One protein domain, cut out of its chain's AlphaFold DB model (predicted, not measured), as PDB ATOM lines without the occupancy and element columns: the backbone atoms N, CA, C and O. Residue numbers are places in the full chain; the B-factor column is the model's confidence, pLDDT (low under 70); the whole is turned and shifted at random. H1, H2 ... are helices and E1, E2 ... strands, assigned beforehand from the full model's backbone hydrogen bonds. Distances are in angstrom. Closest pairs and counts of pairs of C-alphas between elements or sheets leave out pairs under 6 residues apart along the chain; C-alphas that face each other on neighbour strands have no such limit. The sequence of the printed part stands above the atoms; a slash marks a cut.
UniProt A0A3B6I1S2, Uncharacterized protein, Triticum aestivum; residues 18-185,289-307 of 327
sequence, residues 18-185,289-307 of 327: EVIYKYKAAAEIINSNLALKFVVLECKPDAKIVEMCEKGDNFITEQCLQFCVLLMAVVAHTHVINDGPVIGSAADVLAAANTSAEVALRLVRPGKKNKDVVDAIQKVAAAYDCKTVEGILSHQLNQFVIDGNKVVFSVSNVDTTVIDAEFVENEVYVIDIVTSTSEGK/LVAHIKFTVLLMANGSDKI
ATOM      1  N   GLU A  18     167.015 205.150  73.308       86.06
ATOM      2  CA  GLU A  18     168.004 204.112  73.607       86.06
ATOM      3  C   GLU A  18     167.843 203.577  75.038       86.06
ATOM      4  O   GLU A  18     167.927 202.369  75.264       86.06
ATOM      5  N   VAL A  19     167.561 204.461  75.998       86.31
ATOM      6  CA  VAL A  19     167.330 204.103  77.407       86.31
ATOM      7  C   VAL A  19     166.048 203.282  77.529       86.31
ATOM      8  O   VAL A  19     166.062 202.201  78.121       86.31
ATOM      9  N   ILE A  20     164.965 203.721  76.879       87.81
ATOM     10  CA  ILE A  20     163.703 202.967  76.818       87.81
ATOM     11  C   ILE A  20     163.931 201.581  76.206       87.81
ATOM     12  O   ILE A  20     163.459 200.580  76.747       87.81
ATOM     13  N   TYR A  21     164.661 201.502  75.090       87.19
ATOM     14  CA  TYR A  21     164.952 200.233  74.426       87.19
ATOM     15  C   TYR A  21     165.727 199.281  75.340       87.19
ATOM     16  O   TYR A  21     165.371 198.109  75.438       87.19
ATOM     17  N   LYS A  22     166.732 199.778  76.069       85.50
ATOM     18  CA  LYS A  22     167.495 198.985  77.043       85.50
ATOM     19  C   LYS A  22     166.610 198.463  78.179       85.50
ATOM     20  O   LYS A  22     166.689 197.277  78.492       85.50
ATOM     21  N   TYR A  23     165.724 199.288  78.746       85.94
ATOM     22  CA  TYR A  23     164.751 198.826  79.749       85.94
ATOM     23  C   TYR A  23     163.813 197.750  79.193       85.94
ATOM     24  O   TYR A  23     163.573 196.740  79.855       85.94
ATOM     25  N   LYS A  24     163.300 197.932  77.971       87.62
ATOM     26  CA  LYS A  24     162.407 196.961  77.325       87.62
ATOM     27  C   LYS A  24     163.117 195.649  76.994       87.62
ATOM     28  O   LYS A  24     162.546 194.594  77.246       87.62
ATOM     29  N   ALA A  25     164.362 195.704  76.523       83.75
ATOM     30  CA  ALA A  25     165.185 194.522  76.282       83.75
ATOM     31  C   ALA A  25     165.461 193.749  77.583       83.75
ATOM     32  O   ALA A  25     165.288 192.533  77.630       83.75
ATOM     33  N   ALA A  26     165.807 194.451  78.669       82.62
ATOM     34  CA  ALA A  26     165.981 193.834  79.986       82.62
ATOM     35  C   ALA A  26     164.689 193.181  80.486       82.62
ATOM     36  O   ALA A  26     164.701 192.051  80.973       82.62
ATOM     37  N   ALA A  27     163.563 193.882  80.331       83.50
ATOM     38  CA  ALA A  27     162.259 193.367  80.704       83.50
ATOM     39  C   ALA A  27     161.879 192.125  79.889       83.50
ATOM     40  O   ALA A  27     161.358 191.172  80.456       83.50
ATOM     41  N   GLU A  28     162.167 192.090  78.587       82.50
ATOM     42  CA  GLU A  28     161.882 190.941  77.724       82.50
ATOM     43  C   GLU A  28     162.577 189.663  78.213       82.50
ATOM     44  O   GLU A  28     161.911 188.633  78.337       82.50
ATOM     45  N   ILE A  29     163.861 189.750  78.586       79.94
ATOM     46  CA  ILE A  29     164.651 188.620  79.116       79.94
ATOM     47  C   ILE A  29     163.992 188.009  80.357       79.94
ATOM     48  O   ILE A  29     163.910 186.783  80.486       79.94
ATOM     49  N   ILE A  30     163.502 188.847  81.273       75.50
ATOM     50  CA  ILE A  30     162.936 188.381  82.546       75.50
ATOM     51  C   ILE A  30     161.439 188.073  82.476       75.50
ATOM     52  O   ILE A  30     160.910 187.386  83.348       75.50
ATOM     53  N   ASN A  31     160.746 188.572  81.456       75.88
ATOM     54  CA  ASN A  31     159.295 188.519  81.354       75.88
ATOM     55  C   ASN A  31     158.726 187.104  81.242       75.88
ATOM     56  O   ASN A  31     159.422 186.108  81.028       75.88
ATOM     57  N   SER A  32     157.394 187.030  81.310       58.66
ATOM     58  CA  SER A  32     156.590 185.808  81.187       58.66
ATOM     59  C   SER A  32     156.776 184.998  79.909       58.66
ATOM     60  O   SER A  32     156.106 183.980  79.753       58.66
ATOM     61  N   ASN A  33     157.614 185.440  78.977       57.56
ATOM     62  CA  ASN A  33     157.908 184.721  77.745       57.56
ATOM     63  C   ASN A  33     159.271 184.016  77.782       57.56
ATOM     64  O   ASN A  33     159.456 183.086  76.999       57.56
ATOM     65  N   LEU A  34     160.164 184.394  78.706       71.75
ATOM     66  CA  LEU A  34     161.532 183.888  78.819       71.75
ATOM     67  C   LEU A  34     161.822 183.397  80.249       71.75
ATOM     68  O   LEU A  34     161.278 182.357  80.635       71.75
ATOM     69  N   ALA A  35     162.639 184.100  81.045       76.38
ATOM     70  CA  ALA A  35     163.196 183.554  82.290       76.38
ATOM     71  C   ALA A  35     162.121 183.160  83.312       76.38
ATOM     72  O   ALA A  35     162.121 182.034  83.812       76.38
ATOM     73  N   LEU A  36     161.156 184.045  83.584       78.12
ATOM     74  CA  LEU A  36     160.107 183.755  84.560       78.12
ATOM     75  C   LEU A  36     159.233 182.575  84.122       78.12
ATOM     76  O   LEU A  36     158.845 181.752  84.944       78.12
ATOM     77  N   LYS A  37     158.954 182.444  82.821       80.19
ATOM     78  CA  LYS A  37     158.207 181.297  82.283       80.19
ATOM     79  C   LYS A  37     158.966 179.995  82.466       80.19
ATOM     80  O   LYS A  37     158.366 178.990  82.828       80.19
ATOM     81  N   PHE A  38     160.263 180.018  82.178       82.38
ATOM     82  CA  PHE A  38     161.132 178.864  82.330       82.38
ATOM     83  C   PHE A  38     161.148 178.386  83.784       82.38
ATOM     84  O   PHE A  38     160.899 177.212  84.035       82.38
ATOM     85  N   VAL A  39     161.314 179.306  84.738       82.00
ATOM     86  CA  VAL A  39     161.267 178.989  86.172       82.00
ATOM     87  C   VAL A  39     159.895 178.444  86.583       82.00
ATOM     88  O   VAL A  39     159.836 177.402  87.225       82.00
ATOM     89  N   VAL A  40     158.795 179.071  86.150       81.25
ATOM     90  CA  VAL A  40     157.425 178.603  86.450       81.25
ATOM     91  C   VAL A  40     157.164 177.192  85.906       81.25
ATOM     92  O   VAL A  40     156.509 176.395  86.567       81.25
ATOM     93  N   LEU A  41     157.699 176.838  84.734       82.88
ATOM     94  CA  LEU A  41     157.575 175.482  84.178       82.88
ATOM     95  C   LEU A  41     158.357 174.426  84.974       82.88
ATOM     96  O   LEU A  41     158.019 173.241  84.927       82.88
ATOM     97  N   GLU A  42     159.393 174.843  85.696       83.25
ATOM     98  CA  GLU A  42     160.175 173.989  86.589       83.25
ATOM     99  C   GLU A  42     159.557 173.886  87.997       83.25
ATOM    100  O   GLU A  42     159.937 172.986  88.749       83.25
ATOM    101  N   CYS A  43     158.573 174.733  88.343       82.00
ATOM    102  CA  CYS A  43     157.806 174.669  89.594       82.00
ATOM    103  C   CYS A  43     156.866 173.451  89.619       82.00
ATOM    104  O   CYS A  43     155.654 173.564  89.444       82.00
ATOM    105  N   LYS A  44     157.435 172.266  89.837       82.81
ATOM    106  CA  LYS A  44     156.710 170.994  89.955       82.81
ATOM    107  C   LYS A  44     156.686 170.519  91.410       82.81
ATOM    108  O   LYS A  44     157.591 170.879  92.169       82.81
ATOM    109  N   PRO A  45     155.703 169.687  91.805       83.00
ATOM    110  CA  PRO A  45     155.738 169.019  93.103       83.00
ATOM    111  C   PRO A  45     157.084 168.312  93.317       83.00
ATOM    112  O   PRO A  45     157.642 167.747  92.376       83.00
ATOM    113  N   ASP A  46     157.616 168.392  94.537       81.94
ATOM    114  CA  ASP A  46     158.907 167.821  94.958       81.94
ATOM    115  C   ASP A  46     160.170 168.386  94.271       81.94
ATOM    116  O   ASP A  46     161.284 167.919  94.534       81.94
ATOM    117  N   ALA A  47     160.046 169.415  93.425       78.56
ATOM    118  CA  ALA A  47     161.203 170.090  92.847       78.56
ATOM    119  C   ALA A  47     162.020 170.805  93.934       78.56
ATOM    120  O   ALA A  47     161.484 171.503  94.799       78.56
ATOM    121  N   LYS A  48     163.351 170.676  93.883       79.12
ATOM    122  CA  LYS A  48     164.221 171.383  94.828       79.12
ATOM    123  C   LYS A  48     164.342 172.853  94.445       79.12
ATOM    124  O   LYS A  48     164.869 173.183  93.384       79.12
ATOM    125  N   ILE A  49     163.967 173.731  95.374       82.50
ATOM    126  CA  ILE A  49     164.044 175.192  95.214       82.50
ATOM    127  C   ILE A  49     165.458 175.640  94.816       82.50
ATOM    128  O   ILE A  49     165.618 176.445  93.904       82.50
ATOM    129  N   VAL A  50     166.498 175.072  95.440       81.31
ATOM    130  CA  VAL A  50     167.897 175.428  95.142       81.31
ATOM    131  C   VAL A  50     168.241 175.193  93.671       81.31
ATOM    132  O   VAL A  50     168.833 176.076  93.053       81.31
ATOM    133  N   GLU A  51     167.836 174.049  93.111       82.69
ATOM    134  CA  GLU A  51     168.093 173.686  91.711       82.69
ATOM    135  C   GLU A  51     167.337 174.620  90.757       82.69
ATOM    136  O   GLU A  51     167.887 175.059  89.748       82.69
ATOM    137  N   MET A  52     166.101 174.987  91.100       82.62
ATOM    138  CA  MET A  52     165.311 175.956  90.340       82.62
ATOM    139  C   MET A  52     165.978 177.339  90.313       82.62
ATOM    140  O   MET A  52     166.068 177.950  89.248       82.62
ATOM    141  N   CYS A  53     166.497 177.817  91.448       82.31
ATOM    142  CA  CYS A  53     167.227 179.082  91.486       82.31
ATOM    143  C   CYS A  53     168.522 179.020  90.658       82.31
ATOM    144  O   CYS A  53     168.827 179.980  89.967       82.31
ATOM    145  N   GLU A  54     169.271 177.908  90.682       85.12
ATOM    146  CA  GLU A  54     170.481 177.754  89.845       85.12
ATOM    147  C   GLU A  54     170.147 177.786  88.356       85.12
ATOM    148  O   GLU A  54     170.814 178.468  87.583       85.12
ATOM    149  N   LYS A  55     169.083 177.086  87.953       83.69
ATOM    150  CA  LYS A  55     168.592 177.113  86.573       83.69
ATOM    151  C   LYS A  55     168.182 178.525  86.146       83.69
ATOM    152  O   LYS A  55     168.510 178.929  85.034       83.69
ATOM    153  N   GLY A  56     167.499 179.270  87.017       84.12
ATOM    154  CA  GLY A  56     167.119 180.664  86.770       84.12
ATOM    155  C   GLY A  56     168.328 181.593  86.613       84.12
ATOM    156  O   GLY A  56     168.415 182.308  85.618       84.12
ATOM    157  N   ASP A  57     169.281 181.534  87.548       84.75
ATOM    158  CA  ASP A  57     170.506 182.350  87.532       84.75
ATOM    159  C   ASP A  57     171.344 182.085  86.268       84.75
ATOM    160  O   ASP A  57     171.822 183.020  85.617       84.75
ATOM    161  N   ASN A  58     171.487 180.810  85.886       84.38
ATOM    162  CA  ASN A  58     172.210 180.411  84.678       84.38
ATOM    163  C   ASN A  58     171.508 180.916  83.417       84.38
ATOM    164  O   ASN A  58     172.160 181.502  82.556       84.38
ATOM    165  N   PHE A  59     170.182 180.760  83.333       83.38
ATOM    166  CA  PHE A  59     169.404 181.256  82.199       83.38
ATOM    167  C   PHE A  59     169.578 182.769  82.030       83.38
ATOM    168  O   PHE A  59     169.871 183.236  80.933       83.38
ATOM    169  N   ILE A  60     169.449 183.545  83.112       82.00
ATOM    170  CA  ILE A  60     169.626 185.003  83.066       82.00
ATOM    171  C   ILE A  60     171.049 185.352  82.627       82.00
ATOM    172  O   ILE A  60     171.224 186.204  81.763       82.00
ATOM    173  N   THR A  61     172.059 184.672  83.171       80.62
ATOM    174  CA  THR A  61     173.466 184.921  82.829       80.62
ATOM    175  C   THR A  61     173.735 184.658  81.347       80.62
ATOM    176  O   THR A  61     174.341 185.491  80.679       80.62
ATOM    177  N   GLU A  62     173.234 183.547  80.803       81.12
ATOM    178  CA  GLU A  62     173.361 183.206  79.381       81.12
ATOM    179  C   GLU A  62     172.688 184.239  78.467       81.12
ATOM    180  O   GLU A  62     173.270 184.631  77.457       81.12
ATOM    181  N   GLN A  63     171.493 184.721  78.827       73.81
ATOM    182  CA  GLN A  63     170.782 185.734  78.037       73.81
ATOM    183  C   GLN A  63     171.427 187.127  78.150       73.81
ATOM    184  O   GLN A  63     171.504 187.862  77.163       73.81
ATOM    185  N   CYS A  64     171.934 187.495  79.329       71.06
ATOM    186  CA  CYS A  64     172.587 188.783  79.567       71.06
ATOM    187  C   CYS A  64     173.950 188.903  78.871       71.06
ATOM    188  O   CYS A  64     174.343 190.009  78.512       71.06
ATOM    189  N   LEU A  65     174.654 187.798  78.591       63.56
ATOM    190  CA  LEU A  65     175.889 187.830  77.786       63.56
ATOM    191  C   LEU A  65     175.670 188.415  76.380       63.56
ATOM    192  O   LEU A  65     176.617 188.894  75.756       63.56
ATOM    193  N   GLN A  66     174.429 188.405  75.890       53.59
ATOM    194  CA  GLN A  66     174.058 188.938  74.584       53.59
ATOM    195  C   GLN A  66     173.611 190.410  74.623       53.59
ATOM    196  O   GLN A  66     173.592 191.071  73.582       53.59
ATOM    197  N   PHE A  67     173.307 190.951  75.807       53.66
ATOM    198  CA  PHE A  67     172.824 192.318  75.994       53.66
ATOM    199  C   PHE A  67     173.548 192.991  77.164       53.66
ATOM    200  O   PHE A  67     173.282 192.709  78.328       53.66
ATOM    201  N   CYS A  68     174.433 193.942  76.861       50.25
ATOM    202  CA  CYS A  68     175.045 194.796  77.878       50.25
ATOM    203  C   CYS A  68     173.997 195.796  78.395       50.25
ATOM    204  O   CYS A  68     173.909 196.930  77.915       50.25
ATOM    205  N   VAL A  69     173.137 195.359  79.319       55.50
ATOM    206  CA  VAL A  69     172.122 196.228  79.916       55.50
ATOM    207  C   VAL A  69     172.636 196.760  81.249       55.50
ATOM    208  O   VAL A  69     172.684 196.056  82.248       55.50
ATOM    209  N   LEU A  70     172.994 198.042  81.271       64.94
ATOM    210  CA  LEU A  70     173.302 198.790  82.500       64.94
ATOM    211  C   LEU A  70     172.027 199.275  83.226       64.94
ATOM    212  O   LEU A  70     172.107 200.074  84.155       64.94
ATOM    213  N   LEU A  71     170.850 198.826  82.777       71.12
ATOM    214  CA  LEU A  71     169.532 199.200  83.288       71.12
ATOM    215  C   LEU A  71     168.809 197.964  83.808       71.12
ATOM    216  O   LEU A  71     169.040 196.846  83.352       71.12
ATOM    217  N   MET A  72     167.935 198.174  84.782       74.69
ATOM    218  CA  MET A  72     167.390 197.095  85.596       74.69
ATOM    219  C   MET A  72     165.899 196.956  85.369       74.69
ATOM    220  O   MET A  72     165.160 197.936  85.359       74.69
ATOM    221  N   ALA A  73     165.456 195.717  85.247       79.31
ATOM    222  CA  ALA A  73     164.055 195.367  85.307       79.31
ATOM    223  C   ALA A  73     163.902 194.276  86.367       79.31
ATOM    224  O   ALA A  73     164.768 193.410  86.509       79.31
ATOM    225  N   VAL A  74     162.820 194.337  87.137       83.50
ATOM    226  CA  VAL A  74     162.537 193.363  88.190       83.50
ATOM    227  C   VAL A  74     161.123 192.841  88.002       83.50
ATOM    228  O   VAL A  74     160.201 193.576  87.635       83.50
ATOM    229  N   VAL A  75     160.951 191.546  88.238       84.44
ATOM    230  CA  VAL A  75     159.656 190.881  88.188       84.44
ATOM    231  C   VAL A  75     159.555 189.877  89.329       84.44
ATOM    232  O   VAL A  75     160.514 189.172  89.629       84.44
ATOM    233  N   ALA A  76     158.393 189.819  89.967       84.44
ATOM    234  CA  ALA A  76     158.033 188.758  90.899       84.44
ATOM    235  C   ALA A  76     156.584 188.363  90.652       84.44
ATOM    236  O   ALA A  76     155.749 189.190  90.270       84.44
ATOM    237  N   HIS A  77     156.308 187.083  90.846       81.25
ATOM    238  CA  HIS A  77     155.013 186.508  90.568       81.25
ATOM    239  C   HIS A  77     154.725 185.364  91.531       81.25
ATOM    240  O   HIS A  77     155.619 184.577  91.838       81.25
ATOM    241  N   THR A  78     153.471 185.249  91.955       83.44
ATOM    242  CA  THR A  78     153.009 184.130  92.775       83.44
ATOM    243  C   THR A  78     152.208 183.173  91.913       83.44
ATOM    244  O   THR A  78     151.205 183.558  91.315       83.44
ATOM    245  N   HIS A  79     152.654 181.922  91.875       79.69
ATOM    246  CA  HIS A  79     152.004 180.841  91.153       79.69
ATOM    247  C   HIS A  79     151.654 179.711  92.121       79.69
ATOM    248  O   HIS A  79     152.444 179.379  93.004       79.69
ATOM    249  N   VAL A  80     150.476 179.116  91.946       82.06
ATOM    250  CA  VAL A  80     150.044 177.954  92.725       82.06
ATOM    251  C   VAL A  80     150.313 176.702  91.911       82.06
ATOM    252  O   VAL A  80     149.830 176.584  90.788       82.06
ATOM    253  N   ILE A  81     151.043 175.758  92.500       82.38
ATOM    254  CA  ILE A  81     151.322 174.451  91.899       82.38
ATOM    255  C   ILE A  81     150.070 173.577  92.064       82.38
ATOM    256  O   ILE A  81     149.949 172.810  93.017       82.38
ATOM    257  N   ASN A  82     149.092 173.752  91.177       73.81
ATOM    258  CA  ASN A  82     147.881 172.938  91.121       73.81
ATOM    259  C   ASN A  82     147.355 172.862  89.678       73.81
ATOM    260  O   ASN A  82     147.408 173.845  88.944       73.81
ATOM    261  N   ASP A  83     146.803 171.710  89.297       69.50
ATOM    262  CA  ASP A  83     146.220 171.472  87.970       69.50
ATOM    263  C   ASP A  83     144.755 171.963  87.859       69.50
ATOM    264  O   ASP A  83     144.168 171.941  86.775       69.50
ATOM    265  N   GLY A  84     144.146 172.398  88.971       75.06
ATOM    266  CA  GLY A  84     142.751 172.851  89.058       75.06
ATOM    267  C   GLY A  84     142.565 174.342  89.385       75.06
ATOM    268  O   GLY A  84     143.537 175.053  89.644       75.06
ATOM    269  N   PRO A  85     141.310 174.838  89.402       78.88
ATOM    270  CA  PRO A  85     141.018 176.212  89.799       78.88
ATOM    271  C   PRO A  85     141.426 176.452  91.257       78.88
ATOM    272  O   PRO A  85     141.157 175.633  92.139       78.88
ATOM    273  N   VAL A  86     142.065 177.594  91.512       81.12
ATOM    274  CA  VAL A  86     142.422 178.020  92.869       81.12
ATOM    275  C   VAL A  86     141.171 178.581  93.545       81.12
ATOM    276  O   VAL A  86     140.491 179.431  92.969       81.12
ATOM    277  N   ILE A  87     140.869 178.106  94.756       84.38
ATOM    278  CA  ILE A  87     139.688 178.490  95.545       84.38
ATOM    279  C   ILE A  87     140.066 178.818  96.996       84.38
ATOM    280  O   ILE A  87     141.123 178.406  97.478       84.38
ATOM    281  N   GLY A  88     139.178 179.524  97.697       86.75
ATOM    282  CA  GLY A  88     139.341 179.893  99.107       86.75
ATOM    283  C   GLY A  88     140.382 180.990  99.325       86.75
ATOM    284  O   GLY A  88     140.678 181.760  98.414       86.75
ATOM    285  N   SER A  89     140.992 181.008 100.513       85.31
ATOM    286  CA  SER A  89     141.937 182.055 100.928       85.31
ATOM    287  C   SER A  89     143.140 182.216  99.990       85.31
ATOM    288  O   SER A  89     143.630 183.326  99.798       85.31
ATOM    289  N   ALA A  90     143.586 181.132  99.345       84.88
ATOM    290  CA  ALA A  90     144.635 181.180  98.328       84.88
ATOM    291  C   ALA A  90     144.199 181.961  97.076       84.88
ATOM    292  O   ALA A  90     145.005 182.669  96.479       84.88
ATOM    293  N   ALA A  91     142.932 181.849  96.668       86.81
ATOM    294  CA  ALA A  91     142.394 182.622  95.553       86.81
ATOM    295  C   ALA A  91     142.219 184.091  95.937       86.81
ATOM    296  O   ALA A  91     142.551 184.963  95.136       86.81
ATOM    297  N   ASP A  92     141.751 184.354  97.159       88.25
ATOM    298  CA  ASP A  92     141.512 185.710  97.654       88.25
ATOM    299  C   ASP A  92     142.824 186.501  97.756       88.25
ATOM    300  O   ASP A  92     142.915 187.597  97.203       88.25
ATOM    301  N   VAL A  93     143.890 185.925  98.328       85.88
ATOM    302  CA  VAL A  93     145.196 186.605  98.442       85.88
ATOM    303  C   VAL A  93     145.855 186.848  97.081       85.88
ATOM    304  O   VAL A  93     146.447 187.904  96.850       85.88
ATOM    305  N   LEU A  94     145.712 185.915  96.134       86.62
ATOM    306  CA  LEU A  94     146.197 186.107  94.766       86.62
ATOM    307  C   LEU A  94     145.398 187.191  94.048       86.62
ATOM    308  O   LEU A  94     145.984 188.068  93.411       86.62
ATOM    309  N   ALA A  95     144.070 187.158  94.139       88.75
ATOM    310  CA  ALA A  95     143.207 188.164  93.533       88.75
ATOM    311  C   ALA A  95     143.473 189.555  94.128       88.75
ATOM    312  O   ALA A  95     143.563 190.525  93.371       88.75
ATOM    313  N   ALA A  96     143.701 189.642  95.441       89.88
ATOM    314  CA  ALA A  96     144.083 190.864  96.136       89.88
ATOM    315  C   ALA A  96     145.389 191.445  95.586       89.88
ATOM    316  O   ALA A  96     145.419 192.619  95.208       89.88
ATOM    317  N   ALA A  97     146.446 190.633  95.466       87.81
ATOM    318  CA  ALA A  97     147.728 191.077  94.918       87.81
ATOM    319  C   ALA A  97     147.602 191.556  93.463       87.81
ATOM    320  O   ALA A  97     148.123 192.616  93.108       87.81
ATOM    321  N   ASN A  98     146.891 190.809  92.611       89.81
ATOM    322  CA  ASN A  98     146.734 191.161  91.193       89.81
ATOM    323  C   ASN A  98     145.902 192.424  90.998       89.81
ATOM    324  O   ASN A  98     146.314 193.323  90.264       89.81
ATOM    325  N   THR A  99     144.764 192.514  91.684       91.31
ATOM    326  CA  THR A  99     143.901 193.699  91.634       91.31
ATOM    327  C   THR A  99     144.663 194.916  92.156       91.31
ATOM    328  O   THR A  99     144.621 195.984  91.551       91.31
ATOM    329  N   SER A 100     145.450 194.748  93.223       92.12
ATOM    330  CA  SER A 100     146.310 195.810  93.752       92.12
ATOM    331  C   SER A 100     147.362 196.253  92.735       92.12
ATOM    332  O   SER A 100     147.564 197.451  92.557       92.12
ATOM    333  N   ALA A 101     147.993 195.321  92.016       90.00
ATOM    334  CA  ALA A 101     148.955 195.633  90.957       90.00
ATOM    335  C   ALA A 101     148.319 196.400  89.789       90.00
ATOM    336  O   ALA A 101     148.915 197.330  89.243       90.00
ATOM    337  N   GLU A 102     147.097 196.037  89.420       89.88
ATOM    338  CA  GLU A 102     146.312 196.712  88.394       89.88
ATOM    339  C   GLU A 102     145.878 198.127  88.792       89.88
ATOM    340  O   GLU A 102     145.911 199.047  87.965       89.88
ATOM    341  N   VAL A 103     145.471 198.314  90.045       92.06
ATOM    342  CA  VAL A 103     145.111 199.624  90.598       92.06
ATOM    343  C   VAL A 103     146.357 200.499  90.734       92.06
ATOM    344  O   VAL A 103     146.350 201.646  90.288       92.06
ATOM    345  N   ALA A 104     147.461 199.945  91.242       91.56
ATOM    346  CA  ALA A 104     148.736 200.645  91.351       91.56
ATOM    347  C   ALA A 104     149.227 201.138  89.984       91.56
ATOM    348  O   ALA A 104     149.594 202.301  89.856       91.56
ATOM    349  N   LEU A 105     149.140 200.316  88.932       91.06
ATOM    350  CA  LEU A 105     149.514 200.728  87.573       91.06
ATOM    351  C   LEU A 105     148.712 201.942  87.065       91.06
ATOM    352  O   LEU A 105     149.228 202.761  86.303       91.06
ATOM    353  N   ARG A 106     147.444 202.072  87.469       90.94
ATOM    354  CA  ARG A 106     146.587 203.203  87.080       90.94
ATOM    355  C   ARG A 106     146.908 204.477  87.867       90.94
ATOM    356  O   ARG A 106     146.703 205.568  87.336       90.94
ATOM    357  N   LEU A 107     147.396 204.345  89.100       91.81
ATOM    358  CA  LEU A 107     147.677 205.461  90.010       91.81
ATOM    359  C   LEU A 107     149.122 205.965  89.940       91.81
ATOM    360  O   LEU A 107     149.354 207.153  90.146       91.81
ATOM    361  N   VAL A 108     150.079 205.091  89.628       91.94
ATOM    362  CA  VAL A 108     151.494 205.436  89.447       91.94
ATOM    363  C   VAL A 108     151.645 206.131  88.097       91.94
ATOM    364  O   VAL A 108     151.923 205.497  87.080       91.94
ATOM    365  N   ARG A 109     151.364 207.436  88.079       91.38
ATOM    366  CA  ARG A 109     151.387 208.335  86.916       91.38
ATOM    367  C   ARG A 109     151.946 209.699  87.319       91.38
ATOM    368  O   ARG A 109     151.719 210.101  88.462       91.38
ATOM    369  N   PRO A 110     152.585 210.434  86.394       92.25
ATOM    370  CA  PRO A 110     153.029 211.796  86.657       92.25
ATOM    371  C   PRO A 110     151.904 212.671  87.227       92.25
ATOM    372  O   PRO A 110     150.757 212.585  86.778       92.25
ATOM    373  N   GLY A 111     152.208 213.480  88.240       90.31
ATOM    374  CA  GLY A 111     151.227 214.354  88.898       90.31
ATOM    375  C   GLY A 111     150.469 213.726  90.076       90.31
ATOM    376  O   GLY A 111     149.708 214.408  90.765       90.31
ATOM    377  N   LYS A 112     150.623 212.417  90.311       91.50
ATOM    378  CA  LYS A 112     150.017 211.711  91.451       91.50
ATOM    379  C   LYS A 112     150.999 211.569  92.603       91.50
ATOM    380  O   LYS A 112     152.214 211.587  92.415       91.50
ATOM    381  N   LYS A 113     150.457 211.416  93.809       90.75
ATOM    382  CA  LYS A 113     151.253 211.239  95.024       90.75
ATOM    383  C   LYS A 113     151.377 209.768  95.376       90.75
ATOM    384  O   LYS A 113     150.441 208.994  95.179       90.75
ATOM    385  N   ASN A 114     152.503 209.405  95.977       89.94
ATOM    386  CA  ASN A 114     152.721 208.064  96.516       89.94
ATOM    387  C   ASN A 114     151.626 207.642  97.518       89.94
ATOM    388  O   ASN A 114     151.179 206.500  97.462       89.94
ATOM    389  N   LYS A 115     151.125 208.561  98.356       89.06
ATOM    390  CA  LYS A 115     150.011 208.321  99.300       89.06
ATOM    391  C   LYS A 115     148.743 207.763  98.653       89.06
ATOM    392  O   LYS A 115     148.166 206.819  99.182       89.06
ATOM    393  N   ASP A 116     148.350 208.289  97.493       90.38
ATOM    394  CA  ASP A 116     147.133 207.845  96.801       90.38
ATOM    395  C   ASP A 116     147.226 206.362  96.403       90.38
ATOM    396  O   ASP A 116     146.232 205.636  96.428       90.38
ATOM    397  N   VAL A 117     148.435 205.909  96.047       91.19
ATOM    398  CA  VAL A 117     148.718 204.511  95.697       91.19
ATOM    399  C   VAL A 117     148.601 203.621  96.932       91.19
ATOM    400  O   VAL A 117     147.942 202.585  96.868       91.19
ATOM    401  N   VAL A 118     149.190 204.042  98.058       89.38
ATOM    402  CA  VAL A 118     149.148 203.302  99.332       89.38
ATOM    403  C   VAL A 118     147.704 203.083  99.782       89.38
ATOM    404  O   VAL A 118     147.284 201.946 100.005       89.38
ATOM    405  N   ASP A 119     146.919 204.161  99.839       90.50
ATOM    406  CA  ASP A 119     145.527 204.127 100.290       90.50
ATOM    407  C   ASP A 119     144.662 203.220  99.407       90.50
ATOM    408  O   ASP A 119     143.749 202.545  99.887       90.50
ATOM    409  N   ALA A 120     144.926 203.206  98.100       92.12
ATOM    410  CA  ALA A 120     144.193 202.370  97.162       92.12
ATOM    411  C   ALA A 120     144.540 200.885  97.319       92.12
ATOM    412  O   ALA A 120     143.628 200.061  97.372       92.12
ATOM    413  N   ILE A 121     145.825 200.539  97.447       91.62
ATOM    414  CA  ILE A 121     146.262 199.150  97.657       91.62
ATOM    415  C   ILE A 121     145.678 198.606  98.967       91.62
ATOM    416  O   ILE A 121     145.155 197.494  98.989       91.62
ATOM    417  N   GLN A 122     145.688 199.395 100.045       91.69
ATOM    418  CA  GLN A 122     145.116 198.980 101.331       91.69
ATOM    419  C   GLN A 122     143.606 198.729 101.245       91.69
ATOM    420  O   GLN A 122     143.115 197.739 101.788       91.69
ATOM    421  N   LYS A 123     142.863 199.584 100.528       93.00
ATOM    422  CA  LYS A 123     141.424 199.385 100.287       93.00
ATOM    423  C   LYS A 123     141.146 198.126  99.474       93.00
ATOM    424  O   LYS A 123     140.198 197.412  99.785       93.00
ATOM    425  N   VAL A 124     141.961 197.851  98.455       92.50
ATOM    426  CA  VAL A 124     141.839 196.630  97.650       92.50
ATOM    427  C   VAL A 124     142.119 195.404  98.508       92.50
ATOM    428  O   VAL A 124     141.303 194.493  98.516       92.50
ATOM    429  N   ALA A 125     143.216 195.387  99.270       91.38
ATOM    430  CA  ALA A 125     143.537 194.269 100.154       91.38
ATOM    431  C   ALA A 125     142.394 193.986 101.143       91.38
ATOM    432  O   ALA A 125     141.938 192.847 101.238       91.38
ATOM    433  N   ALA A 126     141.852 195.034 101.776       92.12
ATOM    434  CA  ALA A 126     140.730 194.918 102.703       92.12
ATOM    435  C   ALA A 126     139.445 194.372 102.050       92.12
ATOM    436  O   ALA A 126     138.666 193.706 102.722       92.12
ATOM    437  N   ALA A 127     139.222 194.617 100.753       93.25
ATOM    438  CA  ALA A 127     138.060 194.096 100.028       93.25
ATOM    439  C   ALA A 127     138.108 192.572  99.796       93.25
ATOM    440  O   ALA A 127     137.075 191.969  99.518       93.25
ATOM    441  N   TYR A 128     139.290 191.963  99.911       91.00
ATOM    442  CA  TYR A 128     139.516 190.518  99.799       91.00
ATOM    443  C   TYR A 128     139.816 189.868 101.161       91.00
ATOM    444  O   TYR A 128     140.425 188.803 101.204       91.00
ATOM    445  N   ASP A 129     139.470 190.532 102.272       91.06
ATOM    446  CA  ASP A 129     139.809 190.097 103.637       91.06
ATOM    447  C   ASP A 129     141.318 189.831 103.840       91.06
ATOM    448  O   ASP A 129     141.732 189.036 104.683       91.06
ATOM    449  N   CYS A 130     142.157 190.523 103.067       90.81
ATOM    450  CA  CYS A 130     143.611 190.442 103.114       90.81
ATOM    451  C   CYS A 130     144.206 191.744 103.667       90.81
ATOM    452  O   CYS A 130     143.565 192.799 103.704       90.81
ATOM    453  N   LYS A 131     145.477 191.704 104.059       91.44
ATOM    454  CA  LYS A 131     146.240 192.893 104.456       91.44
ATOM    455  C   LYS A 131     147.535 192.994 103.679       91.44
ATOM    456  O   LYS A 131     148.128 192.000 103.279       91.44
ATOM    457  N   THR A 132     147.987 194.215 103.459       88.38
ATOM    458  CA  THR A 132     149.320 194.481 102.926       88.38
ATOM    459  C   THR A 132     150.380 194.245 103.990       88.38
ATOM    460  O   THR A 132     150.178 194.600 105.150       88.38
ATOM    461  N   VAL A 133     151.515 193.688 103.587       84.00
ATOM    462  CA  VAL A 133     152.620 193.388 104.499       84.00
ATOM    463  C   VAL A 133     153.386 194.660 104.889       84.00
ATOM    464  O   VAL A 133     153.679 195.518 104.049       84.00
ATOM    465  N   GLU A 134     153.706 194.784 106.176       81.50
ATOM    466  CA  GLU A 134     154.465 195.900 106.747       81.50
ATOM    467  C   GLU A 134     155.936 195.894 106.294       81.50
ATOM    468  O   GLU A 134     156.572 194.848 106.183       81.50
ATOM    469  N   GLY A 135     156.501 197.083 106.048       74.94
ATOM    470  CA  GLY A 135     157.925 197.246 105.718       74.94
ATOM    471  C   GLY A 135     158.320 196.986 104.256       74.94
ATOM    472  O   GLY A 135     159.498 197.095 103.926       74.94
ATOM    473  N   ILE A 136     157.367 196.687 103.365       81.75
ATOM    474  CA  ILE A 136     157.629 196.518 101.926       81.75
ATOM    475  C   ILE A 136     157.666 197.879 101.221       81.75
ATOM    476  O   ILE A 136     156.717 198.669 101.311       81.75
ATOM    477  N   LEU A 137     158.757 198.114 100.485       84.06
ATOM    478  CA  LEU A 137     159.046 199.355  99.772       84.06
ATOM    479  C   LEU A 137     159.107 199.127  98.262       84.06
ATOM    480  O   LEU A 137     159.807 198.246  97.767       84.06
ATOM    481  N   SER A 138     158.406 199.981  97.527       88.75
ATOM    482  CA  SER A 138     158.550 200.128  96.081       88.75
ATOM    483  C   SER A 138     159.509 201.278  95.798       88.75
ATOM    484  O   SER A 138     159.233 202.412  96.194       88.75
ATOM    485  N   HIS A 139     160.619 201.005  95.121       88.44
ATOM    486  CA  HIS A 139     161.690 201.978  94.908       88.44
ATOM    487  C   HIS A 139     161.653 202.592  93.509       88.44
ATOM    488  O   HIS A 139     161.334 201.923  92.520       88.44
ATOM    489  N   GLN A 140     162.039 203.864  93.423       91.19
ATOM    490  CA  GLN A 140     162.503 204.449  92.171       91.19
ATOM    491  C   GLN A 140     163.794 203.752  91.724       91.19
ATOM    492  O   GLN A 140     164.692 203.519  92.535       91.19
ATOM    493  N   LEU A 141     163.885 203.443  90.434       87.06
ATOM    494  CA  LEU A 141     165.102 202.958  89.799       87.06
ATOM    495  C   LEU A 141     165.790 204.098  89.055       87.06
ATOM    496  O   LEU A 141     165.177 204.712  88.183       87.06
ATOM    497  N   ASN A 142     167.083 204.269  89.311       84.75
ATOM    498  CA  ASN A 142     167.973 205.051  88.454       84.75
ATOM    499  C   ASN A 142     169.064 204.132  87.893       84.75
ATOM    500  O   ASN A 142     169.196 202.962  88.277       84.75
ATOM    501  N   GLN A 143     169.881 204.657  86.981       80.19
ATOM    502  CA  GLN A 143     171.070 203.942  86.539       80.19
ATOM    503  C   GLN A 143     171.963 203.648  87.752       80.19
ATOM    504  O   GLN A 143     172.290 204.540  88.526       80.19
ATOM    505  N   PHE A 144     172.321 202.377  87.937       77.00
ATOM    506  CA  PHE A 144     173.155 201.902  89.048       77.00
ATOM    507  C   PHE A 144     172.544 201.995  90.459       77.00
ATOM    508  O   PHE A 144     173.172 201.564  91.428       77.00
ATOM    509  N   VAL A 145     171.306 202.483  90.595       82.06
ATOM    510  CA  VAL A 145     170.628 202.644  91.888       82.06
ATOM    511  C   VAL A 145     169.290 201.909  91.875       82.06
ATOM    512  O   VAL A 145     168.353 202.296  91.183       82.06
ATOM    513  N   ILE A 146     169.211 200.833  92.659       80.69
ATOM    514  CA  ILE A 146     167.999 199.998  92.795       80.69
ATOM    515  C   ILE A 146     167.064 200.522  93.878       80.69
ATOM    516  O   ILE A 146     165.851 200.415  93.751       80.69
ATOM    517  N   ASP A 147     167.649 201.090  94.932       81.62
ATOM    518  CA  ASP A 147     166.901 201.597  96.077       81.62
ATOM    519  C   ASP A 147     166.988 203.122  96.044       81.62
ATOM    520  O   ASP A 147     167.783 203.732  96.757       81.62
ATOM    521  N   GLY A 148     166.241 203.732  95.121       82.38
ATOM    522  CA  GLY A 148     166.147 205.183  95.021       82.38
ATOM    523  C   GLY A 148     165.475 205.806  96.248       82.38
ATOM    524  O   GLY A 148     164.731 205.151  96.983       82.38
ATOM    525  N   ASN A 149     165.715 207.105  96.440       83.31
ATOM    526  CA  ASN A 149     165.197 207.860  97.586       83.31
ATOM    527  C   ASN A 149     163.678 208.075  97.530       83.31
ATOM    528  O   ASN A 149     163.047 208.237  98.573       83.31
ATOM    529  N   LYS A 150     163.085 208.112  96.327       85.88
ATOM    530  CA  LYS A 150     161.628 208.160  96.176       85.88
ATOM    531  C   LYS A 150     161.061 206.755  96.304       85.88
ATOM    532  O   LYS A 150     161.453 205.838  95.583       85.88
ATOM    533  N   VAL A 151     160.112 206.615  97.218       83.69
ATOM    534  CA  VAL A 151     159.577 205.324  97.645       83.69
ATOM    535  C   VAL A 151     158.057 205.374  97.797       83.69
ATOM    536  O   VAL A 151     157.490 206.361  98.280       83.69
ATOM    537  N   VAL A 152     157.396 204.293  97.378       77.69
ATOM    538  CA  VAL A 152     155.964 204.034  97.604       77.69
ATOM    539  C   VAL A 152     155.846 202.908  98.624       77.69
ATOM    540  O   VAL A 152     156.504 201.876  98.493       77.69
ATOM    541  N   PHE A 153     155.034 203.112  99.657       72.62
ATOM    542  CA  PHE A 153     154.941 202.200 100.798       72.62
ATOM    543  C   PHE A 153     153.678 201.364 100.708       72.62
ATOM    544  O   PHE A 153     152.650 201.846 100.251       72.62
ATOM    545  N   SER A 154     153.734 200.131 101.196       65.31
ATOM    546  CA  SER A 154     152.515 199.333 101.376       65.31
ATOM    547  C   SER A 154     151.819 199.669 102.703       65.31
ATOM    548  O   SER A 154     150.614 199.918 102.739       65.31
ATOM    549  N   VAL A 155     152.582 199.742 103.799       68.06
ATOM    550  CA  VAL A 155     152.101 200.132 105.136       68.06
ATOM    551  C   VAL A 155     153.195 200.921 105.850       68.06
ATOM    552  O   VAL A 155     154.371 200.564 105.777       68.06
ATOM    553  N   SER A 156     152.818 202.005 106.530       58.56
ATOM    554  CA  SER A 156     153.727 202.811 107.346       58.56
ATOM    555  C   SER A 156     154.005 202.144 108.697       58.56
ATOM    556  O   SER A 156     153.061 201.882 109.443       58.56
ATOM    557  N   ASN A 157     155.281 201.968 109.046       58.84
ATOM    558  CA  ASN A 157     155.720 201.591 110.394       58.84
ATOM    559  C   ASN A 157     156.179 202.826 111.179       58.84
ATOM    560  O   ASN A 157     156.587 203.827 110.591       58.84
ATOM    561  N   VAL A 158     156.143 202.745 112.515       54.88
ATOM    562  CA  VAL A 158     156.507 203.851 113.430       54.88
ATOM    563  C   VAL A 158     157.949 204.342 113.208       54.88
ATOM    564  O   VAL A 158     158.231 205.520 113.407       54.88
ATOM    565  N   ASP A 159     158.831 203.464 112.724       53.62
ATOM    566  CA  ASP A 159     160.263 203.736 112.566       53.62
ATOM    567  C   ASP A 159     160.649 204.325 111.197       53.62
ATOM    568  O   ASP A 159     161.774 204.789 111.020       53.62
ATOM    569  N   THR A 160     159.750 204.322 110.205       56.31
ATOM    570  CA  THR A 160     160.073 204.752 108.833       56.31
ATOM    571  C   THR A 160     159.156 205.884 108.387       56.31
ATOM    572  O   THR A 160     158.052 205.668 107.891       56.31
ATOM    573  N   THR A 161     159.621 207.123 108.551       57.75
ATOM    574  CA  THR A 161     158.920 208.303 108.039       57.75
ATOM    575  C   THR A 161     159.198 208.484 106.557       57.75
ATOM    576  O   THR A 161     160.343 208.669 106.142       57.75
ATOM    577  N   VAL A 162     158.136 208.471 105.767       63.19
ATOM    578  CA  VAL A 162     158.189 208.643 104.318       63.19
ATOM    579  C   VAL A 162     157.976 210.097 103.969       63.19
ATOM    580  O   VAL A 162     157.048 210.727 104.476       63.19
ATOM    581  N   ILE A 163     158.795 210.612 103.061       74.25
ATOM    582  CA  ILE A 163     158.563 211.925 102.475       74.25
ATOM    583  C   ILE A 163     157.503 211.771 101.384       74.25
ATOM    584  O   ILE A 163     157.641 210.949 100.475       74.25
ATOM    585  N   ASP A 164     156.440 212.567 101.477       79.56
ATOM    586  CA  ASP A 164     155.447 212.666 100.411       79.56
ATOM    587  C   ASP A 164     156.146 213.068  99.115       79.56
ATOM    588  O   ASP A 164     156.748 214.140  99.026       79.56
ATOM    589  N   ALA A 165     156.056 212.196  98.118       84.75
ATOM    590  CA  ALA A 165     156.679 212.395  96.826       84.75
ATOM    591  C   ALA A 165     155.612 212.349  95.737       84.75
ATOM    592  O   ALA A 165     154.681 211.537  95.767       84.75
ATOM    593  N   GLU A 166     155.763 213.251  94.778       91.19
ATOM    594  CA  GLU A 166     154.995 213.256  93.545       91.19
ATOM    595  C   GLU A 166     155.775 212.497  92.473       91.19
ATOM    596  O   GLU A 166     157.001 212.638  92.354       91.19
ATOM    597  N   PHE A 167     155.056 211.675  91.716       92.19
ATOM    598  CA  PHE A 167     155.603 210.999  90.551       92.19
ATOM    599  C   PHE A 167     155.848 212.016  89.441       92.19
ATOM    600  O   PHE A 167     154.970 212.829  89.132       92.19
ATOM    601  N   VAL A 168     157.022 211.949  88.822       91.75
ATOM    602  CA  VAL A 168     157.425 212.850  87.737       91.75
ATOM    603  C   VAL A 168     157.575 212.054  86.440       91.75
ATOM    604  O   VAL A 168     157.779 210.840  86.450       91.75
ATOM    605  N   GLU A 169     157.417 212.732  85.305       91.38
ATOM    606  CA  GLU A 169     157.761 212.169  83.998       91.38
ATOM    607  C   GLU A 169     159.243 211.769  83.944       91.38
ATOM    608  O   GLU A 169     160.084 212.317  84.653       91.38
ATOM    609  N   ASN A 170     159.550 210.810  83.079       90.50
ATOM    610  CA  ASN A 170     160.871 210.230  82.856       90.50
ATOM    611  C   ASN A 170     161.466 209.443  84.035       90.50
ATOM    612  O   ASN A 170     162.641 209.081  83.997       90.50
ATOM    613  N   GLU A 171     160.658 209.108  85.042       90.88
ATOM    614  CA  GLU A 171     161.068 208.254  86.156       90.88
ATOM    615  C   GLU A 171     160.716 206.778  85.926       90.88
ATOM    616  O   GLU A 171     159.754 206.429  85.234       90.88
ATOM    617  N   VAL A 172     161.476 205.890  86.565       91.25
ATOM    618  CA  VAL A 172     161.228 204.445  86.567       91.25
ATOM    619  C   VAL A 172     160.972 203.986  87.988       91.25
ATOM    620  O   VAL A 172     161.711 204.349  88.898       91.25
ATOM    621  N   TYR A 173     159.957 203.152  88.186       92.00
ATOM    622  CA  TYR A 173     159.644 202.585  89.496       92.00
ATOM    623  C   TYR A 173     159.534 201.068  89.428       92.00
ATOM    624  O   TYR A 173     159.025 200.503  88.456       92.00
ATOM    625  N   VAL A 174     159.972 200.406  90.493       90.00
ATOM    626  CA  VAL A 174     159.628 199.014  90.784       90.00
ATOM    627  C   VAL A 174     158.533 199.023  91.826       90.00
ATOM    628  O   VAL A 174     158.764 199.380  92.978       90.00
ATOM    629  N   ILE A 175     157.343 198.624  91.400       90.31
ATOM    630  CA  ILE A 175     156.189 198.469  92.271       90.31
ATOM    631  C   ILE A 175     156.240 197.072  92.872       90.31
ATOM    632  O   ILE A 175     156.246 196.077  92.147       90.31
ATOM    633  N   ASP A 176     156.311 197.032  94.195       88.81
ATOM    634  CA  ASP A 176     156.412 195.849  95.034       88.81
ATOM    635  C   ASP A 176     155.162 195.740  95.914       88.81
ATOM    636  O   ASP A 176     154.928 196.582  96.784       88.81
ATOM    637  N   ILE A 177     154.343 194.722  95.652       87.75
ATOM    638  CA  ILE A 177     153.077 194.488  96.344       87.75
ATOM    639  C   ILE A 177     153.117 193.106  96.967       87.75
ATOM    640  O   ILE A 177     153.195 192.090  96.272       87.75
ATOM    641  N   VAL A 178     152.998 193.088  98.288       87.94
ATOM    642  CA  VAL A 178     152.929 191.868  99.081       87.94
ATOM    643  C   VAL A 178     151.658 191.922  99.918       87.94
ATOM    644  O   VAL A 178     151.478 192.825 100.740       87.94
ATOM    645  N   THR A 179     150.766 190.964  99.698       88.44
ATOM    646  CA  THR A 179     149.504 190.827 100.428       88.44
ATOM    647  C   THR A 179     149.477 189.508 101.172       88.44
ATOM    648  O   THR A 179     149.899 188.490 100.633       88.44
ATOM    649  N   SER A 180     148.935 189.518 102.378       87.62
ATOM    650  CA  SER A 180     148.782 188.361 103.242       87.62
ATOM    651  C   SER A 180     147.317 188.130 103.619       87.62
ATOM    652  O   SER A 180     146.540 189.082 103.716       87.62
ATOM    653  N   THR A 181     146.962 186.873 103.885       87.38
ATOM    654  CA  THR A 181     145.706 186.477 104.543       87.38
ATOM    655  C   THR A 181     145.656 186.823 106.038       87.38
ATOM    656  O   THR A 181     144.606 186.679 106.657       87.38
ATOM    657  N   SER A 182     146.771 187.246 106.639       81.00
ATOM    658  CA  SER A 182     146.906 187.486 108.080       81.00
ATOM    659  C   SER A 182     146.923 188.977 108.454       81.00
ATOM    660  O   SER A 182     146.371 189.841 107.774       81.00
ATOM    661  N   GLU A 183     147.526 189.305 109.600       76.44
ATOM    662  CA  GLU A 183     147.699 190.665 110.096       76.44
ATOM    663  C   GLU A 183     148.717 191.505 109.306       76.44
ATOM    664  O   GLU A 183     148.735 192.715 109.513       76.44
ATOM    665  N   GLY A 184     149.527 190.908 108.421       68.88
ATOM    666  CA  GLY A 184     150.551 191.621 107.640       68.88
ATOM    667  C   GLY A 184     151.810 191.980 108.439       68.88
ATOM    668  O   GLY A 184     152.658 192.731 107.957       68.88
ATOM    669  N   LYS A 185     151.937 191.454 109.665       76.00
ATOM    670  CA  LYS A 185     153.104 191.641 110.532       76.00
ATOM    671  C   LYS A 185     154.122 190.546 110.281       76.00
ATOM    672  O   LYS A 185     153.896 189.385 110.620       76.00
ATOM    673  N   LEU A 289     148.947 182.615 104.215       83.69
ATOM    674  CA  LEU A 289     149.368 182.658 102.822       83.69
ATOM    675  C   LEU A 289     149.744 184.084 102.445       83.69
ATOM    676  O   LEU A 289     149.025 185.028 102.769       83.69
ATOM    677  N   VAL A 290     150.832 184.232 101.693       85.81
ATOM    678  CA  VAL A 290     151.257 185.528 101.158       85.81
ATOM    679  C   VAL A 290     151.355 185.439  99.635       85.81
ATOM    680  O   VAL A 290     151.808 184.446  99.069       85.81
ATOM    681  N   ALA A 291     150.899 186.482  98.956       86.06
ATOM    682  CA  ALA A 291     151.076 186.664  97.527       86.06
ATOM    683  C   ALA A 291     151.963 187.880  97.285       86.06
ATOM    684  O   ALA A 291     151.763 188.954  97.850       86.06
ATOM    685  N   HIS A 292     152.947 187.695  96.418       86.12
ATOM    686  CA  HIS A 292     153.924 188.688  96.011       86.12
ATOM    687  C   HIS A 292     153.840 188.928  94.505       86.12
ATOM    688  O   HIS A 292     153.946 187.998  93.695       86.12
ATOM    689  N   ILE A 293     153.661 190.190  94.127       85.75
ATOM    690  CA  ILE A 293     153.739 190.652  92.746       85.75
ATOM    691  C   ILE A 293     154.660 191.860  92.692       85.75
ATOM    692  O   ILE A 293     154.475 192.836  93.415       85.75
ATOM    693  N   LYS A 294     155.627 191.805  91.778       87.00
ATOM    694  CA  LYS A 294     156.558 192.902  91.522       87.00
ATOM    695  C   LYS A 294     156.645 193.170  90.036       87.00
ATOM    696  O   LYS A 294     156.748 192.229  89.247       87.00
ATOM    697  N   PHE A 295     156.612 194.440  89.658       88.56
ATOM    698  CA  PHE A 295     156.793 194.849  88.273       88.56
ATOM    699  C   PHE A 295     157.466 196.215  88.152       88.56
ATOM    700  O   PHE A 295     157.373 197.057  89.040       88.56
ATOM    701  N   THR A 296     158.116 196.441  87.018       89.75
ATOM    702  CA  THR A 296     158.765 197.694  86.648       89.75
ATOM    703  C   THR A 296     157.841 198.486  85.730       89.75
ATOM    704  O   THR A 296     157.287 197.946  84.765       89.75
ATOM    705  N   VAL A 297     157.684 199.771  86.033       92.56
ATOM    706  CA  VAL A 297     156.878 200.724  85.270       92.56
ATOM    707  C   VAL A 297     157.732 201.919  84.856       92.56
ATOM    708  O   VAL A 297     158.494 202.458  85.659       92.56
ATOM    709  N   LEU A 298     157.605 202.312  83.591       93.06
ATOM    710  CA  LEU A 298     158.227 203.502  83.018       93.06
ATOM    711  C   LEU A 298     157.196 204.634  82.995       93.06
ATOM    712  O   LEU A 298     156.113 204.454  82.436       93.06
ATOM    713  N   LEU A 299     157.510 205.788  83.579       92.88
ATOM    714  CA  LEU A 299     156.641 206.965  83.545       92.88
ATOM    715  C   LEU A 299     156.997 207.841  82.346       92.88
ATOM    716  O   LEU A 299     157.898 208.668  82.413       92.88
ATOM    717  N   MET A 300     156.288 207.661  81.235       90.19
ATOM    718  CA  MET A 300     156.465 208.476  80.034       90.19
ATOM    719  C   MET A 300     155.428 209.608  79.993       90.19
ATOM    720  O   MET A 300     154.370 209.527  80.619       90.19
ATOM    721  N   ALA A 301     155.684 210.644  79.191       85.12
ATOM    722  CA  ALA A 301     154.748 211.762  79.003       85.12
ATOM    723  C   ALA A 301     153.378 211.330  78.429       85.12
ATOM    724  O   ALA A 301     152.356 211.969  78.667       85.12
ATOM    725  N   ASN A 302     153.330 210.223  77.679       84.38
ATOM    726  CA  ASN A 302     152.089 209.654  77.138       84.38
ATOM    727  C   ASN A 302     151.366 208.702  78.115       84.38
ATOM    728  O   ASN A 302     150.302 208.179  77.774       84.38
ATOM    729  N   GLY A 303     151.922 208.478  79.309       82.88
ATOM    730  CA  GLY A 303     151.382 207.599  80.338       82.88
ATOM    731  C   GLY A 303     152.395 206.579  80.861       82.88
ATOM    732  O   GLY A 303     153.558 206.540  80.467       82.88
ATOM    733  N   SER A 304     151.931 205.736  81.777       88.31
ATOM    734  CA  SER A 304     152.761 204.713  82.416       88.31
ATOM    735  C   SER A 304     152.798 203.434  81.583       88.31
ATOM    736  O   SER A 304     151.748 202.862  81.286       88.31
ATOM    737  N   ASP A 305     153.994 202.962  81.241       90.75
ATOM    738  CA  ASP A 305     154.219 201.730  80.478       90.75
ATOM    739  C   ASP A 305     154.752 200.627  81.399       90.75
ATOM    740  O   ASP A 305     155.851 200.718  81.955       90.75
ATOM    741  N   LYS A 306     153.943 199.582  81.599       89.94
ATOM    742  CA  LYS A 306     154.323 198.401  82.379       89.94
ATOM    743  C   LYS A 306     155.160 197.481  81.503       89.94
ATOM    744  O   LYS A 306     154.619 196.736  80.688       89.94
ATOM    745  N   ILE A 307     156.470 197.491  81.722       88.00
ATOM    746  CA  ILE A 307     157.402 196.700  80.916       88.00
ATOM    747  C   ILE A 307     157.560 195.271  81.425       88.00
ATOM    748  O   ILE A 307     157.797 194.384  80.608       88.00
TER     749      ILE A 307
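This is residues 18 to 185 and 289 to 307 of the 327 residues of an uncharacterized protein of Triticum aestivum (UniProt A0A3B6I1S2). A curled five-stranded sheet has a helical hairpin, H4 and H5, packed over one face, and a separate group of three helices, H1 to H3, lies off to one side of this sheet and hairpin. In that group H1 and H2 run nearly in line, H3 folds back beside H2, and H1 grazes the sheet. The printed part has 187 residues, with five named helices followed by five named strands; the sheet's order is E2, E1, E3, E4, E5, all antiparallel, and the class is mixed, helices and strands. The whole is compact, with a radius of gyration of the C-alphas of 17.0 A and spans of 45 by 42 by 31 A.

H1 is residues 18 to 30, 18.8 A long, with C-alpha 18 at (168.004, 204.112, 73.607). H2 is residues 35 to 42, and H3 is residues 49 to 64, 22.4 A. H4, residues 89 to 107, measures 26.5 A from C-alpha 89 at (141.937, 182.055, 100.928); H5, residues 114 to 127, measures 20.6 A. The strands are E1, residues 137 to 141; E2, residues 151 to 153; E3, residues 172 to 180, 26.3 A; E4, residues 290 to 300, 31.6 A; and E5, residues 303 to 306, with C-alpha 306 at (154.323, 198.401, 82.379).

The sheet is twisted, and its edge strands are E2 and E5. E3 and E4 are antiparallel, with N 175 and O 295 2.8 A apart. E1 and E3 are antiparallel neighbours, with N 141 and O 172 within hydrogen-bond range at 2.8 A. In the hairpin of E1 and E2, N 138 and O 152 are 2.9 A apart; in that of E4 and E5, N 298 and O 305 are 2.9 A apart. H4 and H5 are on one face of the sheet and form two layers with it, that is, helices on one face of a sheet. They touch at a shallow tilt of 27 degrees, opposite ways, closest at the C-alphas of Ser 100 and Ile 121, 5.1 A. H5 lies over E2 at a height over the sheet of 8.2 A. H1 only grazes the sheet, with residues 20 to 27. H2 and H3, a helical hairpin, touch, closest at the C-alphas of Val 39 and Gly 56, 6.1 A. In each named helix every O i to N i+4 pair is within hydrogen-bond range.

The C-alphas farthest apart, of Asp 46 and Gly 111, are 47.6 A apart. Residues 186 to 288 are not printed; C-alphas 185 and 289 are 12.4 A apart across the cut. The links from H3 to H4 and from E2 to E3 are long. Mean pLDDT of the printed part is 82.7; 19 residues are under 70, among them 65 to 70 and 154 to 162.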